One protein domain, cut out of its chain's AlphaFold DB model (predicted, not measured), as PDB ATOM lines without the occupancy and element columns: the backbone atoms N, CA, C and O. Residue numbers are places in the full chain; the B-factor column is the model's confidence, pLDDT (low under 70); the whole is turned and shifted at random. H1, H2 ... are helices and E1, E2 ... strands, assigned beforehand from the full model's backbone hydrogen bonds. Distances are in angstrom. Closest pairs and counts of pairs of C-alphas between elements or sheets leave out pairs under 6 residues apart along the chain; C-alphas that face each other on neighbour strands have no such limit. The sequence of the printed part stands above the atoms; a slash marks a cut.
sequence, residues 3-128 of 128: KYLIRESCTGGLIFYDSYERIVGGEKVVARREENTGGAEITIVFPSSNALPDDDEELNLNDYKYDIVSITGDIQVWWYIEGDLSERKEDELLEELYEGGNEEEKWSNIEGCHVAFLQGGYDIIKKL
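What this domain is: This is residues 3 to 128 of the 128 residues of an uncharacterized protein of Halomonas sp. QHL1 (UniProt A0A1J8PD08). What shape do these atoms make? Two strongly twisted sheets of four strands stand one after the other along a rod: E6, E3, E2 and E7 make one part of its length, E5, E4, E1 and E8 the other, and H1 packs on the first sheet, mostly by E6. What is it made of? The printed part has 126 residues, with named elements in the order E1 E2 E3 E4 E5 E6 H1 E7 E8; both sheets, E6 - E3 - E2 - E7 and E5 - E4 - E1 - E8, are antiparallel, and the class is mostly strand. How spread is it? It is loose, with a radius of gyration of the C-alphas of 18.1 A and spans of 57 by 24 by 23 A.

How they stand to each other: How is the sheet with the longest strand paired? E2, residues 14 to 24, and E3, residues 27 to 36, form a hairpin, with N 20 and O 31 at 2.8 A. E6, residues 76 to 82, is antiparallel to E3, with N 78 and O 34 at 2.8 A, and E7, residues 115 to 118, to E2, with N 17 and O 115 at 2.8 A. How does the helix stand? H1, residues 87 to 100, is on this sheet in two layers, a helix on one face of a sheet, at a height over the sheet of 7.6 A; it touches E6, the closest C-alphas being those of Ile 81 and Glu 90, 6.5 A apart. It runs slantwise to the strands, at 51 degrees to E3 on the local plane, and every O i to N i+4 pair in it is within hydrogen-bond range. How is the other sheet paired? E4, residues 41 to 46, and E5, residues 67 to 72, form a hairpin, with N 43 and O 70 at 2.8 A. E1, residues 3 to 8, is antiparallel to E4, with N 6 and O 42 at 2.8 A, and to E8, residues 122 to 127, with N 5 and O 126 at 2.8 A.

Where its parts are: Where do the strands run? E2 is 31.4 A long, from C-alpha 14 at (37.656, -31.488, 45.132), and E3 29.3 A; E6 is 20.0 A and E1 16.3 A. Where are the helix and the last strand? H1 is 20.1 A long, and E8 ends at C-alpha 127 at (22.207, -20.832, 50.742).

The domain as a whole: How far does it reach? The two C-alphas farthest apart, those of Gly 25 and Asp 54, are 57.3 A apart, and the printed part has no cut. Which links are long? Those from E4 to E5 and from H1 to E7. Where is confidence low? Residues 11 to 12, 55 to 58 and 100 to 105 have pLDDT under 70.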
ATOM      1  N   LYS A   3      26.159 -16.891  47.902       90.25
ATOM      2  CA  LYS A   3      27.043 -17.804  48.621       90.25
ATOM      3  C   LYS A   3      26.277 -19.074  48.978       90.25
ATOM      4  O   LYS A   3      25.123 -18.999  49.394       90.25
ATOM      5  N   TYR A   4      26.917 -20.220  48.805       87.56
ATOM      6  CA  TYR A   4      26.305 -21.526  49.012       87.56
ATOM      7  C   TYR A   4      27.245 -22.432  49.782       87.56
ATOM      8  O   TYR A   4      28.462 -22.359  49.620       87.56
ATOM      9  N   LEU A   5      26.656 -23.279  50.615       89.06
ATOM     10  CA  LEU A   5      27.299 -24.463  51.148       89.06
ATOM     11  C   LEU A   5      26.878 -25.640  50.274       89.06
ATOM     12  O   LEU A   5      25.682 -25.920  50.157       89.06
ATOM     13  N   ILE A   6      27.853 -26.306  49.679       86.69
ATOM     14  CA  ILE A   6      27.664 -27.490  48.853       86.69
ATOM     15  C   ILE A   6      28.428 -28.666  49.457       86.69
ATOM     16  O   ILE A   6      29.345 -28.482  50.261       86.69
ATOM     17  N   ARG A   7      28.071 -29.876  49.045       87.19
ATOM     18  CA  ARG A   7      28.842 -31.086  49.323       87.19
ATOM     19  C   ARG A   7      28.771 -31.997  48.115       87.19
ATOM     20  O   ARG A   7      27.796 -31.981  47.376       87.19
ATOM     21  N   GLU A   8      29.828 -32.756  47.912       82.69
ATOM     22  CA  GLU A   8      29.898 -33.756  46.856       82.69
ATOM     23  C   GLU A   8      28.746 -34.775  46.953       82.69
ATOM     24  O   GLU A   8      28.447 -35.268  48.045       82.69
ATOM     25  N   SER A   9      28.108 -35.078  45.817       76.00
ATOM     26  CA  SER A   9      26.979 -36.019  45.738       76.00
ATOM     27  C   SER A   9      27.405 -37.457  45.406       76.00
ATOM     28  O   SER A   9      26.705 -38.414  45.744       76.00
ATOM     29  N   CYS A  10      28.565 -37.633  44.766       70.81
ATOM     30  CA  CYS A  10      29.116 -38.930  44.367       70.81
ATOM     31  C   CYS A  10      30.600 -39.061  44.756       70.81
ATOM     32  O   CYS A  10      30.971 -38.567  45.807       70.81
ATOM     33  N   THR A  11      31.412 -39.835  44.027       65.81
ATOM     34  CA  THR A  11      32.836 -40.072  44.347       65.81
ATOM     35  C   THR A  11      33.725 -39.394  43.298       65.81
ATOM     36  O   THR A  11      33.589 -39.695  42.114       65.81
ATOM     37  N   GLY A  12      34.628 -38.509  43.722       63.78
ATOM     38  CA  GLY A  12      35.465 -37.663  42.862       63.78
ATOM     39  C   GLY A  12      36.171 -36.511  43.601       63.78
ATOM     40  O   GLY A  12      37.340 -36.255  43.337       63.78
ATOM     41  N   GLY A  13      35.526 -35.884  44.581       73.38
ATOM     42  CA  GLY A  13      36.051 -34.855  45.479       73.38
ATOM     43  C   GLY A  13      36.432 -33.544  44.785       73.38
ATOM     44  O   GLY A  13      36.489 -33.433  43.560       73.38
ATOM     45  N   LEU A  14      36.716 -32.511  45.582       79.50
ATOM     46  CA  LEU A  14      37.656 -31.488  45.132       79.50
ATOM     47  C   LEU A  14      39.054 -32.059  45.318       79.50
ATOM     48  O   LEU A  14      39.382 -32.528  46.411       79.50
ATOM     49  N   ILE A  15      39.848 -32.010  44.255       83.50
ATOM     50  CA  ILE A  15      41.234 -32.445  44.295       83.50
ATOM     51  C   ILE A  15      42.151 -31.238  44.132       83.50
ATOM     52  O   ILE A  15      42.004 -30.470  43.176       83.50
ATOM     53  N   PHE A  16      43.090 -31.082  45.061       85.69
ATOM     54  CA  PHE A  16      44.187 -30.128  44.951       85.69
ATOM     55  C   PHE A  16      45.473 -30.846  44.609       85.69
ATOM     56  O   PHE A  16      45.811 -31.848  45.233       85.69
ATOM     57  N   TYR A  17      46.208 -30.282  43.663       86.75
ATOM     58  CA  TYR A  17      47.557 -30.695  43.344       86.75
ATOM     59  C   TYR A  17      48.499 -29.540  43.616       86.75
ATOM     60  O   TYR A  17      48.377 -28.489  42.993       86.75
ATOM     61  N   ASP A  18      49.461 -29.766  44.499       90.00
ATOM     62  CA  ASP A  18      50.631 -28.911  44.649       90.00
ATOM     63  C   ASP A  18      51.879 -29.715  44.297       90.00
ATOM     64  O   ASP A  18      51.952 -30.925  44.504       90.00
ATOM     65  N   SER A  19      52.879 -29.049  43.742       92.19
ATOM     66  CA  SER A  19      54.171 -29.646  43.427       92.19
ATOM     67  C   SER A  19      55.291 -28.868  44.095       92.19
ATOM     68  O   SER A  19      55.285 -27.637  44.170       92.19
ATOM     69  N   TYR A  20      56.281 -29.607  44.569       92.06
ATOM     70  CA  TYR A  20      57.429 -29.067  45.265       92.06
ATOM     71  C   TYR A  20      58.700 -29.681  44.702       92.06
ATOM     72  O   TYR A  20      58.704 -30.834  44.287       92.06
ATOM     73  N   GLU A  21      59.792 -28.930  44.693       93.25
ATOM     74  CA  GLU A  21      61.083 -29.395  44.203       93.25
ATOM     75  C   GLU A  21      62.175 -29.324  45.262       93.25
ATOM     76  O   GLU A  21      62.184 -28.454  46.135       93.25
ATOM     77  N   ARG A  22      63.127 -30.248  45.150       91.38
ATOM     78  CA  ARG A  22      64.333 -30.292  45.975       91.38
ATOM     79  C   ARG A  22      65.486 -30.891  45.181       91.38
ATOM     80  O   ARG A  22      65.282 -31.729  44.305       91.38
ATOM     81  N   ILE A  23      66.711 -30.486  45.513       90.31
ATOM     82  CA  ILE A  23      67.923 -31.145  45.015       90.31
ATOM     83  C   ILE A  23      68.352 -32.243  45.993       90.31
ATOM     84  O   ILE A  23      68.619 -31.969  47.165       90.31
ATOM     85  N   VAL A  24      68.468 -33.479  45.509       87.50
ATOM     86  CA  VAL A  24      68.920 -34.650  46.271       87.50
ATOM     87  C   VAL A  24      70.079 -35.291  45.517       87.50
ATOM     88  O   VAL A  24      69.939 -35.680  44.368       87.50
ATOM     89  N   GLY A  25      71.266 -35.351  46.130       85.12
ATOM     90  CA  GLY A  25      72.442 -35.955  45.481       85.12
ATOM     91  C   GLY A  25      72.914 -35.247  44.201       85.12
ATOM     92  O   GLY A  25      73.672 -35.829  43.437       85.12
ATOM     93  N   GLY A  26      72.493 -33.997  43.976       86.88
ATOM     94  CA  GLY A  26      72.768 -33.242  42.747       86.88
ATOM     95  C   GLY A  26      71.671 -33.346  41.683       86.88
ATOM     96  O   GLY A  26      71.745 -32.637  40.684       86.88
ATOM     97  N   GLU A  27      70.640 -34.158  41.911       88.06
ATOM     98  CA  GLU A  27      69.510 -34.328  40.999       88.06
ATOM     99  C   GLU A  27      68.274 -33.589  41.497       88.06
ATOM    100  O   GLU A  27      68.044 -33.464  42.702       88.06
ATOM    101  N   LYS A  28      67.477 -33.077  40.557       90.81
ATOM    102  CA  LYS A  28      66.208 -32.421  40.859       90.81
ATOM    103  C   LYS A  28      65.115 -33.473  41.001       90.81
ATOM    104  O   LYS A  28      64.852 -34.217  40.062       90.81
ATOM    105  N   VAL A  29      64.464 -33.471  42.154       93.19
ATOM    106  CA  VAL A  29      63.348 -34.348  42.507       93.19
ATOM    107  C   VAL A  29      62.101 -33.494  42.679       93.19
ATOM    108  O   VAL A  29      62.187 -32.386  43.219       93.19
ATOM    109  N   VAL A  30      60.954 -33.998  42.227       93.44
ATOM    110  CA  VAL A  30      59.658 -33.333  42.382       93.44
ATOM    111  C   VAL A  30      58.770 -34.170  43.291       93.44
ATOM    112  O   VAL A  30      58.561 -35.345  43.037       93.44
ATOM    113  N   ALA A  31      58.234 -33.570  44.346       92.94
ATOM    114  CA  ALA A  31      57.171 -34.148  45.152       92.94
ATOM    115  C   ALA A  31      55.827 -33.573  44.701       92.94
ATOM    116  O   ALA A  31      55.700 -32.359  44.538       92.94
ATOM    117  N   ARG A  32      54.818 -34.423  44.527       91.56
ATOM    118  CA  ARG A  32      53.433 -34.023  44.282       91.56
ATOM    119  C   ARG A  32      52.589 -34.322  45.503       91.56
ATOM    120  O   ARG A  32      52.626 -35.434  46.023       91.56
ATOM    121  N   ARG A  33      51.820 -33.327  45.918       91.25
ATOM    122  CA  ARG A  33      50.834 -33.400  46.983       91.25
ATOM    123  C   ARG A  33      49.458 -33.426  46.357       91.25
ATOM    124  O   ARG A  33      49.114 -32.499  45.632       91.25
ATOM    125  N   GLU A  34      48.697 -34.464  46.645       90.19
ATOM    126  CA  GLU A  34      47.302 -34.588  46.253       90.19
ATOM    127  C   GLU A  34      46.432 -34.509  47.506       90.19
ATOM    128  O   GLU A  34      46.569 -35.323  48.417       90.19
ATOM    129  N   GLU A  35      45.536 -33.533  47.568       88.19
ATOM    130  CA  GLU A  35      44.509 -33.475  48.603       88.19
ATOM    131  C   GLU A  35      43.157 -33.814  48.000       88.19
ATOM    132  O   GLU A  35      42.750 -33.182  47.032       88.19
ATOM    133  N   ASN A  36      42.432 -34.751  48.601       86.50
ATOM    134  CA  ASN A  36      41.072 -35.091  48.217       86.50
ATOM    135  C   ASN A  36      40.113 -34.725  49.354       86.50
ATOM    136  O   ASN A  36      40.239 -35.216  50.480       86.50
ATOM    137  N   THR A  37      39.140 -33.869  49.054       82.69
ATOM    138  CA  THR A  37      38.147 -33.401  50.028       82.69
ATOM    139  C   THR A  37      36.867 -34.243  50.015       82.69
ATOM    140  O   THR A  37      35.781 -33.698  50.218       82.69
ATOM    141  N   GLY A  38      36.952 -35.533  49.688       80.25
ATOM    142  CA  GLY A  38      35.795 -36.410  49.520       80.25
ATOM    143  C   GLY A  38      34.803 -36.297  50.680       80.25
ATOM    144  O   GLY A  38      35.137 -36.592  51.827       80.25
ATOM    145  N   GLY A  39      33.584 -35.836  50.391       78.56
ATOM    146  CA  GLY A  39      32.537 -35.608  51.398       78.56
ATOM    147  C   GLY A  39      32.673 -34.354  52.285       78.56
ATOM    148  O   GLY A  39      31.818 -34.147  53.150       78.56
ATOM    149  N   ALA A  40      33.680 -33.502  52.079       87.00
ATOM    150  CA  ALA A  40      33.811 -32.219  52.768       87.00
ATOM    151  C   ALA A  40      32.707 -31.229  52.357       87.00
ATOM    152  O   ALA A  40      32.192 -31.249  51.236       87.00
ATOM    153  N   GLU A  41      32.367 -30.319  53.268       89.69
ATOM    154  CA  GLU A  41      31.481 -29.200  52.974       89.69
ATOM    155  C   GLU A  41      32.288 -28.048  52.370       89.69
ATOM    156  O   GLU A  41      33.238 -27.536  52.970       89.69
ATOM    157  N   ILE A  42      31.886 -27.608  51.183       88.88
ATOM    158  CA  ILE A  42      32.571 -26.558  50.437       88.88
ATOM    159  C   ILE A  42      31.668 -25.340  50.392       88.88
ATOM    160  O   ILE A  42      30.503 -25.388  50.007       88.88
ATOM    161  N   THR A  43      32.216 -24.209  50.798       91.19
ATOM    162  CA  THR A  43      31.555 -22.925  50.662       91.19
ATOM    163  C   THR A  43      32.015 -22.258  49.381       91.19
ATOM    164  O   THR A  43      33.194 -21.930  49.244       91.19
ATOM    165  N   ILE A  44      31.079 -21.998  48.477       89.31
ATOM    166  CA  ILE A  44      31.354 -21.389  47.175       89.31
ATOM    167  C   ILE A  44      30.553 -20.108  46.967       89.31
ATOM    168  O   ILE A  44      29.489 -19.902  47.557       89.31
ATOM    169  N   VAL A  45      31.075 -19.229  46.117       90.69
ATOM    170  CA  VAL A  45      30.408 -18.002  45.686       90.69
ATOM    171  C   VAL A  45      30.229 -18.029  44.182       90.69
ATOM    172  O   VAL A  45      31.187 -18.188  43.432       90.69
ATOM    173  N   PHE A  46      28.996 -17.797  43.744       87.94
ATOM    174  CA  PHE A  46      28.692 -17.575  42.341       87.94
ATOM    175  C   PHE A  46      28.590 -16.073  42.030       87.94
ATOM    176  O   PHE A  46      27.962 -15.307  42.790       87.94
ATOM    177  N   PRO A  47      29.146 -15.624  40.891       87.88
ATOM    178  CA  PRO A  47      28.846 -14.319  40.323       87.88
ATOM    179  C   PRO A  47      27.337 -14.150  40.120       87.88
ATOM    180  O   PRO A  47      26.631 -15.100  39.791       87.88
ATOM    181  N   SER A  48      26.827 -12.921  40.254       82.31
ATOM    182  CA  SER A  48      25.389 -12.645  40.059       82.31
ATOM    183  C   SER A  48      24.884 -12.956  38.641       82.31
ATOM    184  O   SER A  48      23.679 -12.968  38.430       82.31
ATOM    185  N   SER A  49      25.787 -13.139  37.674       83.69
ATOM    186  CA  SER A  49      25.466 -13.478  36.285       83.69
ATOM    187  C   SER A  49      25.095 -14.945  36.078       83.69
ATOM    188  O   SER A  49      24.572 -15.271  35.017       83.69
ATOM    189  N   ASN A  50      25.387 -15.828  37.035       81.94
ATOM    190  CA  ASN A  50      25.050 -17.239  36.901       81.94
ATOM    191  C   ASN A  50      23.561 -17.443  37.197       81.94
ATOM    192  O   ASN A  50      23.089 -17.087  38.279       81.94
ATOM    193  N   ALA A  51      22.843 -18.035  36.247       78.94
ATOM    194  CA  ALA A  51      21.519 -18.593  36.486       78.94
ATOM    195  C   ALA A  51      21.713 -20.013  37.027       78.94
ATOM    196  O   ALA A  51      22.063 -20.908  36.267       78.94
ATOM    197  N   LEU A  52      21.604 -20.170  38.345       78.19
ATOM    198  CA  LEU A  52      21.759 -21.464  39.009       78.19
ATOM    199  C   LEU A  52      20.508 -22.331  38.793       78.19
ATOM    200  O   LEU A  52      19.432 -21.756  38.602       78.19
ATOM    201  N   PRO A  53      20.656 -23.668  38.815       73.56
ATOM    202  CA  PRO A  53      19.525 -24.582  38.710       73.56
ATOM    203  C   PRO A  53      18.601 -24.469  39.934       73.56
ATOM    204  O   PRO A  53      18.984 -23.891  40.960       73.56
ATOM    205  N   ASP A  54      17.382 -24.994  39.804       75.88
ATOM    206  CA  ASP A  54      16.413 -25.070  40.903       75.88
ATOM    207  C   ASP A  54      16.882 -26.069  41.989       75.88
ATOM    208  O   ASP A  54      17.760 -26.901  41.754       75.88
ATOM    209  N   ASP A  55      16.327 -25.970  43.206       67.62
ATOM    210  CA  ASP A  55      16.813 -26.691  44.402       67.62
ATOM    211  C   ASP A  55      16.732 -28.238  44.299       67.62
ATOM    212  O   ASP A  55      17.316 -28.936  45.130       67.62
ATOM    213  N   ASP A  56      15.991 -28.785  43.333       65.38
ATOM    214  CA  ASP A  56      15.784 -30.219  43.095       65.38
ATOM    215  C   ASP A  56      16.627 -30.804  41.944       65.38
ATOM    216  O   ASP A  56      16.536 -32.004  41.669       65.38
ATOM    217  N   GLU A  57      17.473 -29.995  41.304       68.69
ATOM    218  CA  GLU A  57      18.382 -30.419  40.234       68.69
ATOM    219  C   GLU A  57      19.839 -30.565  40.721       68.69
ATOM    220  O   GLU A  57      20.315 -29.839  41.595       68.69
ATOM    221  N   GLU A  58      20.585 -31.507  40.129       68.06
ATOM    222  CA  GLU A  58      22.014 -31.692  40.421       68.06
ATOM    223  C   GLU A  58      22.844 -30.493  39.932       68.06
ATOM    224  O   GLU A  58      22.717 -30.044  38.789       68.06
ATOM    225  N   LEU A  59      23.769 -30.006  40.764       73.62
ATOM    226  CA  LEU A  59      24.673 -28.922  40.391       73.62
ATOM    227  C   LEU A  59      25.987 -29.485  39.830       73.62
ATOM    228  O   LEU A  59      26.868 -29.927  40.571       73.62
ATOM    229  N   ASN A  60      26.154 -29.413  38.506       76.19
ATOM    230  CA  ASN A  60      27.441 -29.661  37.853       76.19
ATOM    231  C   ASN A  60      28.247 -28.361  37.759       76.19
ATOM    232  O   ASN A  60      27.920 -27.458  36.991       76.19
ATOM    233  N   LEU A  61      29.314 -28.254  38.546       75.94
ATOM    234  CA  LEU A  61      30.075 -27.010  38.676       75.94
ATOM    235  C   LEU A  61      30.901 -26.656  37.436       75.94
ATOM    236  O   LEU A  61      31.215 -25.482  37.257       75.94
ATOM    237  N   ASN A  62      31.218 -27.617  36.563       74.56
ATOM    238  CA  ASN A  62      32.047 -27.376  35.375       74.56
ATOM    239  C   ASN A  62      31.447 -26.341  34.406       74.56
ATOM    240  O   ASN A  62      32.186 -25.698  33.660       74.56
ATOM    241  N   ASP A  63      30.130 -26.135  34.456       77.19
ATOM    242  CA  ASP A  63      29.413 -25.187  33.599       77.19
ATOM    243  C   ASP A  63      29.351 -23.762  34.180       77.19
ATOM    244  O   ASP A  63      28.871 -22.829  33.528       77.19
ATOM    245  N   TYR A  64      29.856 -23.558  35.401       79.50
ATOM    246  CA  TYR A  64      29.720 -22.306  36.132       79.50
ATOM    247  C   TYR A  64      31.068 -21.685  36.478       79.50
ATOM    248  O   TYR A  64      32.028 -22.349  36.854       79.50
ATOM    249  N   LYS A  65      31.116 -20.351  36.445       83.19
ATOM    250  CA  LYS A  65      32.176 -19.604  37.130       83.19
ATOM    251  C   LYS A  65      31.842 -19.516  38.612       83.19
ATOM    252  O   LYS A  65      30.740 -19.086  38.937       83.19
ATOM    253  N   TYR A  66      32.772 -19.848  39.491       86.56
ATOM    254  CA  TYR A  66      32.607 -19.746  40.939       86.56
ATOM    255  C   TYR A  66      33.955 -19.490  41.605       86.56
ATOM    256  O   TYR A  66      35.002 -19.721  41.007       86.56
ATOM    257  N   ASP A  67      33.900 -19.057  42.860       87.62
ATOM    258  CA  ASP A  67      35.055 -18.944  43.742       87.62
ATOM    259  C   ASP A  67      34.854 -19.856  44.956       87.62
ATOM    260  O   ASP A  67      33.794 -19.831  45.590       87.62
ATOM    261  N   ILE A  68      35.868 -20.651  45.303       87.56
ATOM    262  CA  ILE A  68      35.881 -21.444  46.538       87.56
ATOM    263  C   ILE A  68      36.336 -20.536  47.679       87.56
ATOM    264  O   ILE A  68      37.405 -19.936  47.623       87.56
ATOM    265  N   VAL A  69      35.510 -20.416  48.718       90.38
ATOM    266  CA  VAL A  69      35.763 -19.526  49.860       90.38
ATOM    267  C   VAL A  69      36.355 -20.279  51.042       90.38
ATOM    268  O   VAL A  69      37.229 -19.757  51.727       90.38
ATOM    269  N   SER A  70      35.844 -21.474  51.324       89.94
ATOM    270  CA  SER A  70      36.335 -22.308  52.419       89.94
ATOM    271  C   SER A  70      35.919 -23.756  52.230       89.94
ATOM    272  O   SER A  70      34.880 -24.028  51.629       89.94
ATOM    273  N   ILE A  71      36.697 -24.664  52.804       88.94
ATOM    274  CA  ILE A  71      36.431 -26.101  52.827       88.94
ATOM    275  C   ILE A  71      36.509 -26.548  54.277       88.94
ATOM    276  O   ILE A  71      37.448 -26.181  54.985       88.94
ATOM    277  N   THR A  72      35.513 -27.309  54.711       89.31
ATOM    278  CA  THR A  72      35.419 -27.826  56.072       89.31
ATOM    279  C   THR A  72      35.116 -29.312  56.017       89.31
ATOM    280  O   THR A  72      34.133 -29.727  55.411       89.31
ATOM    281  N   GLY A  73      35.933 -30.116  56.686       86.00
ATOM    282  CA  GLY A  73      35.780 -31.564  56.727       86.00
ATOM    283  C   GLY A  73      37.134 -32.251  56.774       86.00
ATOM    284  O   GLY A  73      38.173 -31.588  56.817       86.00
ATOM    285  N   ASP A  74      37.099 -33.577  56.762       84.00
ATOM    286  CA  ASP A  74      38.310 -34.376  56.650       84.00
ATOM    287  C   ASP A  74      38.862 -34.264  55.224       84.00
ATOM    288  O   ASP A  74      38.124 -34.359  54.242       84.00
ATOM    289  N   ILE A  75      40.171 -34.044  55.120       84.94
ATOM    290  CA  ILE A  75      40.894 -33.975  53.851       84.94
ATOM    291  C   ILE A  75      41.892 -35.123  53.849       84.94
ATOM    292  O   ILE A  75      42.721 -35.239  54.753       84.94
ATOM    293  N   GLN A  76      41.804 -35.983  52.841       86.44
ATOM    294  CA  GLN A  76      42.789 -37.035  52.628       86.44
ATOM    295  C   GLN A  76      43.968 -36.449  51.862       86.44
ATOM    296  O   GLN A  76      43.765 -35.775  50.858       86.44
ATOM    297  N   VAL A  77      45.188 -36.703  52.329       87.56
ATOM    298  CA  VAL A  77      46.412 -36.174  51.717       87.56
ATOM    299  C   VAL A  77      47.292 -37.334  51.285       87.56
ATOM    300  O   VAL A  77      47.597 -38.214  52.089       87.56
ATOM    301  N   TRP A  78      47.722 -37.298  50.031       89.56
ATOM    302  CA  TRP A  78      48.636 -38.253  49.428       89.56
ATOM    303  C   TRP A  78      49.863 -37.524  48.891       89.56
ATOM    304  O   TRP A  78      49.771 -36.410  48.373       89.56
ATOM    305  N   TRP A  79      51.015 -38.171  49.004       91.12
ATOM    306  CA  TRP A  79      52.275 -37.701  48.448       91.12
ATOM    307  C   TRP A  79      52.843 -38.713  47.464       91.12
ATOM    308  O   TRP A  79      52.784 -39.921  47.696       91.12
ATOM    309  N   TYR A  80      53.438 -38.187  46.401       90.94
ATOM    310  CA  TYR A  80      54.134 -38.944  45.369       90.94
ATOM    311  C   TYR A  80      55.468 -38.273  45.072       90.94
ATOM    312  O   TYR A  80      55.550 -37.044  45.073       90.94
ATOM    313  N   ILE A  81      56.501 -39.056  44.778       91.31
ATOM    314  CA  ILE A  81      57.789 -38.537  44.325       91.31
ATOM    315  C   ILE A  81      57.976 -38.890  42.850       91.31
ATOM    316  O   ILE A  81      57.749 -40.013  42.420       91.31
ATOM    317  N   GLU A  82      58.415 -37.912  42.070       89.25
ATOM    318  CA  GLU A  82      58.858 -38.079  40.696       89.25
ATOM    319  C   GLU A  82      60.359 -37.796  40.613       89.25
ATOM    320  O   GLU A  82      60.840 -36.711  40.961       89.25
ATOM    321  N   GLY A  83      61.107 -38.779  40.125       80.94
ATOM    322  CA  GLY A  83      62.548 -38.690  39.932       80.94
ATOM    323  C   GLY A  83      63.147 -40.064  39.655       80.94
ATOM    324  O   GLY A  83      62.505 -41.084  39.891       80.94
ATOM    325  N   ASP A  84      64.380 -40.091  39.153       86.44
ATOM    326  CA  ASP A  84      65.147 -41.333  39.008       86.44
ATOM    327  C   ASP A  84      65.819 -41.676  40.347       86.44
ATOM    328  O   ASP A  84      67.010 -41.467  40.559       86.44
ATOM    329  N   LEU A  85      65.012 -42.111  41.317       86.81
ATOM    330  CA  LEU A  85      65.471 -42.470  42.656       86.81
ATOM    331  C   LEU A  85      65.361 -43.977  42.881       86.81
ATOM    332  O   LEU A  85      64.481 -44.653  42.360       86.81
ATOM    333  N   SER A  86      66.232 -44.513  43.735       89.81
ATOM    334  CA  SER A  86      66.014 -45.852  44.290       89.81
ATOM    335  C   SER A  86      64.771 -45.867  45.190       89.81
ATOM    336  O   SER A  86      64.628 -44.937  45.982       89.81
ATOM    337  N   GLU A  87      64.003 -46.963  45.196       87.75
ATOM    338  CA  GLU A  87      62.810 -47.165  46.053       87.75
ATOM    339  C   GLU A  87      63.063 -46.780  47.520       87.75
ATOM    340  O   GLU A  87      62.362 -45.955  48.089       87.75
ATOM    341  N   ARG A  88      64.171 -47.256  48.108       91.12
ATOM    342  CA  ARG A  88      64.553 -46.911  49.491       91.12
ATOM    343  C   ARG A  88      64.667 -45.400  49.722       91.12
ATOM    344  O   ARG A  88      64.404 -44.924  50.819       91.12
ATOM    345  N   LYS A  89      65.149 -44.655  48.723       90.44
ATOM    346  CA  LYS A  89      65.326 -43.204  48.835       90.44
ATOM    347  C   LYS A  89      64.010 -42.459  48.658       90.44
ATOM    348  O   LYS A  89      63.822 -41.439  49.307       90.44
ATOM    349  N   GLU A  90      63.141 -42.959  47.790       91.00
ATOM    350  CA  GLU A  90      61.773 -42.473  47.647       91.00
ATOM    351  C   GLU A  90      60.988 -42.645  48.954       91.00
ATOM    352  O   GLU A  90      60.454 -41.657  49.456       91.00
ATOM    353  N   ASP A  91      61.030 -43.830  49.569       90.75
ATOM    354  CA  ASP A  91      60.352 -44.116  50.841       90.75
ATOM    355  C   ASP A  91      60.802 -43.172  51.968       90.75
ATOM    356  O   ASP A  91      59.969 -42.591  52.660       90.75
ATOM    357  N   GLU A  92      62.116 -42.951  52.113       91.06
ATOM    358  CA  GLU A  92      62.674 -41.998  53.089       91.06
ATOM    359  C   GLU A  92      62.131 -40.570  52.892       91.06
ATOM    360  O   GLU A  92      61.911 -39.841  53.858       91.06
ATOM    361  N   LEU A  93      61.967 -40.133  51.638       91.06
ATOM    362  CA  LEU A  93      61.471 -38.790  51.321       91.06
ATOM    363  C   LEU A  93      59.957 -38.681  51.527       91.06
ATOM    364  O   LEU A  93      59.483 -37.630  51.955       91.06
ATOM    365  N   LEU A  94      59.204 -39.745  51.241       91.00
ATOM    366  CA  LEU A  94      57.772 -39.809  51.516       91.00
ATOM    367  C   LEU A  94      57.499 -39.770  53.022       91.00
ATOM    368  O   LEU A  94      56.661 -38.986  53.455       91.00
ATOM    369  N   GLU A  95      58.226 -40.555  53.821       89.38
ATOM    370  CA  GLU A  95      58.117 -40.542  55.288       89.38
ATOM    371  C   GLU A  95      58.381 -39.132  55.846       89.38
ATOM    372  O   GLU A  95      57.573 -38.621  56.619       89.38
ATOM    373  N   GLU A  96      59.418 -38.437  55.351       87.81
ATOM    374  CA  GLU A  96      59.695 -37.030  55.702       87.81
ATOM    375  C   GLU A  96      58.488 -36.112  55.421       87.81
ATOM    376  O   GLU A  96      58.122 -35.288  56.264       87.81
ATOM    377  N   LEU A  97      57.852 -36.258  54.254       87.38
ATOM    378  CA  LEU A  97      56.701 -35.443  53.847       87.38
ATOM    379  C   LEU A  97      55.442 -35.722  54.684       87.38
ATOM    380  O   LEU A  97      54.683 -34.788  54.953       87.38
ATOM    381  N   TYR A  98      55.216 -36.973  55.099       83.56
ATOM    382  CA  TYR A  98      54.066 -37.350  55.927       83.56
ATOM    383  C   TYR A  98      54.246 -37.003  57.411       83.56
ATOM    384  O   TYR A  98      53.269 -36.619  58.054       83.56
ATOM    385  N   GLU A  99      55.455 -37.133  57.968       80.94
ATOM    386  CA  GLU A  99      55.691 -36.969  59.411       80.94
ATOM    387  C   GLU A  99      55.899 -35.518  59.855       80.94
ATOM    388  O   GLU A  99      55.524 -35.168  60.974       80.94
ATOM    389  N   GLY A 100      56.498 -34.674  59.011       64.12
ATOM    390  CA  GLY A 100      56.902 -33.321  59.409       64.12
ATOM    391  C   GLY A 100      56.341 -32.199  58.551       64.12
ATOM    392  O   GLY A 100      56.602 -31.038  58.844       64.12
ATOM    393  N   GLY A 101      55.632 -32.502  57.458       62.22
ATOM    394  CA  GLY A 101      55.358 -31.497  56.432       62.22
ATOM    395  C   GLY A 101      56.641 -30.783  55.969       62.22
ATOM    396  O   GLY A 101      57.768 -31.143  56.306       62.22
ATOM    397  N   ASN A 102      56.510 -29.720  55.183       60.22
ATOM    398  CA  ASN A 102      57.664 -28.920  54.765       60.22
ATOM    399  C   ASN A 102      58.134 -27.930  55.860       60.22
ATOM    400  O   ASN A 102      58.506 -26.800  55.552       60.22
ATOM    401  N   GLU A 103      58.073 -28.309  57.142       58.66
ATOM    402  CA  GLU A 103      58.347 -27.419  58.286       58.66
ATOM    403  C   GLU A 103      59.791 -26.892  58.322       58.66
ATOM    404  O   GLU A 103      60.045 -25.804  58.833       58.66
ATOM    405  N   GLU A 104      60.733 -27.630  57.732       63.12
ATOM    406  CA  GLU A 104      62.136 -27.215  57.596       63.12
ATOM    407  C   GLU A 104      62.440 -26.530  56.243       63.12
ATOM    408  O   GLU A 104      63.607 -26.400  55.882       63.12
ATOM    409  N   GLU A 105      61.418 -26.133  55.467       66.44
ATOM    410  CA  GLU A 105      61.536 -25.515  54.125       66.44
ATOM    411  C   GLU A 105      62.447 -26.294  53.148       66.44
ATOM    412  O   GLU A 105      63.018 -25.744  52.203       66.44
ATOM    413  N   LYS A 106      62.596 -27.609  53.354       84.00
ATOM    414  CA  LYS A 106      63.451 -28.485  52.534       84.00
ATOM    415  C   LYS A 106      62.999 -28.559  51.081       84.00
ATOM    416  O   LYS A 106      63.816 -28.815  50.196       84.00
ATOM    417  N   TRP A 107      61.705 -28.383  50.863       89.62
ATOM    418  CA  TRP A 107      61.054 -28.430  49.572       89.62
ATOM    419  C   TRP A 107      60.630 -27.022  49.161       89.62
ATOM    420  O   TRP A 107      60.023 -26.280  49.926       89.62
ATOM    421  N   SER A 108      60.944 -26.632  47.935       90.38
ATOM    422  CA  SER A 108      60.509 -25.352  47.378       90.38
ATOM    423  C   SER A 108      59.215 -25.552  46.603       90.38
ATOM    424  O   SER A 108      59.156 -26.423  45.742       90.38
ATOM    425  N   ASN A 109      58.172 -24.769  46.889       89.94
ATOM    426  CA  ASN A 109      56.949 -24.811  46.086       89.94
ATOM    427  C   ASN A 109      57.254 -24.367  44.648       89.94
ATOM    428  O   ASN A 109      57.954 -23.376  44.434       89.94
ATOM    429  N   ILE A 110      56.740 -25.112  43.673       90.38
ATOM    430  CA  ILE A 110      56.899 -24.772  42.262       90.38
ATOM    431  C   ILE A 110      55.856 -23.712  41.911       90.38
ATOM    432  O   ILE A 110      54.656 -23.963  41.965       90.38
ATOM    433  N   GLU A 111      56.289 -22.515  41.528       88.75
ATOM    434  CA  GLU A 111      55.355 -21.437  41.199       88.75
ATOM    435  C   GLU A 111      54.388 -21.847  40.072       88.75
ATOM    436  O   GLU A 111      54.792 -22.388  39.041       88.75
ATOM    437  N   GLY A 112      53.091 -21.597  40.279       83.62
ATOM    438  CA  GLY A 112      52.044 -21.910  39.303       83.62
ATOM    439  C   GLY A 112      51.683 -23.394  39.185       83.62
ATOM    440  O   GLY A 112      50.931 -23.748  38.281       83.62
ATOM    441  N   CYS A 113      52.188 -24.262  40.070       84.25
ATOM    442  CA  CYS A 113      51.852 -25.689  40.061       84.25
ATOM    443  C   CYS A 113      50.500 -26.029  40.704       84.25
ATOM    444  O   CYS A 113      50.040 -27.158  40.543       84.25
ATOM    445  N   HIS A 114      49.891 -25.084  41.427       83.25
ATOM    446  CA  HIS A 114      48.631 -25.315  42.119       83.25
ATOM    447  C   HIS A 114      47.502 -25.546  41.112       83.25
ATOM    448  O   HIS A 114      47.160 -24.654  40.328       83.25
ATOM    449  N   VAL A 115      46.902 -26.731  41.155       81.81
ATOM    450  CA  VAL A 115      45.735 -27.085  40.347       81.81
ATOM    451  C   VAL A 115      44.619 -27.523  41.280       81.81
ATOM    452  O   VAL A 115      44.794 -28.447  42.065       81.81
ATOM    453  N   ALA A 116      43.457 -26.888  41.158       78.31
ATOM    454  CA  ALA A 116      42.233 -27.297  41.831       78.31
ATOM    455  C   ALA A 116      41.257 -27.845  40.786       78.31
ATOM    456  O   ALA A 116      40.955 -27.168  39.799       78.31
ATOM    457  N   PHE A 117      40.770 -29.065  40.990       76.75
ATOM    458  CA  PHE A 117      39.852 -29.723  40.068       76.75
ATOM    459  C   PHE A 117      38.660 -30.310  40.821       76.75
ATOM    460  O   PHE A 117      38.825 -31.158  41.694       76.75
ATOM    461  N   LEU A 118      37.456 -29.848  40.482       73.75
ATOM    462  CA  LEU A 118      36.211 -30.413  40.997       73.75
ATOM    463  C   LEU A 118      35.797 -31.584  40.106       73.75
ATOM    464  O   LEU A 118      35.492 -31.396  38.926       73.75
ATOM    465  N   GLN A 119      35.797 -32.791  40.666       72.81
ATOM    466  CA  GLN A 119      35.307 -33.988  39.991       72.81
ATOM    467  C   GLN A 119      33.909 -34.347  40.487       72.81
ATOM    468  O   GLN A 119      33.659 -34.407  41.686       72.81
ATOM    469  N   GLY A 120      33.013 -34.659  39.550       71.81
ATOM    470  CA  GLY A 120      31.675 -35.165  39.858       71.81
ATOM    471  C   GLY A 120      30.598 -34.087  39.995       71.81
ATOM    472  O   GLY A 120      30.734 -32.970  39.491       71.81
ATOM    473  N   GLY A 121      29.487 -34.483  40.617       78.12
ATOM    474  CA  GLY A 121      28.338 -33.628  40.917       78.12
ATOM    475  C   GLY A 121      28.346 -33.158  42.373       78.12
ATOM    476  O   GLY A 121      28.966 -33.779  43.240       78.12
ATOM    477  N   TYR A 122      27.649 -32.054  42.640       82.44
ATOM    478  CA  TYR A 122      27.526 -31.482  43.979       82.44
ATOM    479  C   TYR A 122      26.063 -31.205  44.316       82.44
ATOM    480  O   TYR A 122      25.291 -30.759  43.471       82.44
ATOM    481  N   ASP A 123      25.717 -31.413  45.581       83.88
ATOM    482  CA  ASP A 123      24.425 -31.049  46.148       83.88
ATOM    483  C   ASP A 123      24.533 -29.701  46.861       83.88
ATOM    484  O   ASP A 123      25.485 -29.443  47.611       83.88
ATOM    485  N   ILE A 124      23.525 -28.845  46.691       86.31
ATOM    486  CA  ILE A 124      23.381 -27.634  47.499       86.31
ATOM    487  C   ILE A 124      22.807 -28.027  48.862       86.31
ATOM    488  O   ILE A 124      21.658 -28.439  48.975       86.31
ATOM    489  N   ILE A 125      23.591 -27.850  49.929       86.19
ATOM    490  CA  ILE A 125      23.117 -28.077  51.302       86.19
ATOM    491  C   ILE A 125      22.260 -26.896  51.758       86.19
ATOM    492  O   ILE A 125      21.195 -27.077  52.348       86.19
ATOM    493  N   LYS A 126      22.765 -25.671  51.561       86.94
ATOM    494  CA  LYS A 126      22.058 -24.437  51.928       86.94
ATOM    495  C   LYS A 126      22.643 -23.209  51.245       86.94
ATOM    496  O   LYS A 126      23.845 -23.117  51.001       86.94
ATOM    497  N   LYS A 127      21.795 -22.205  51.050       87.06
ATOM    498  CA  LYS A 127      22.207 -20.832  50.742       87.06
ATOM    499  C   LYS A 127      22.706 -20.131  52.015       87.06
ATOM    500  O   LYS A 127      22.106 -20.311  53.076       87.06
ATOM    501  N   LEU A 128      23.796 -19.369  51.912       85.00
ATOM    502  CA  LEU A 128      24.464 -18.661  53.019       85.00
ATOM    503  C   LEU A 128      24.249 -17.147  52.972       85.00
ATOM    504  O   LEU A 128      24.148 -16.591  51.854       85.00
TER     505      LEU A 128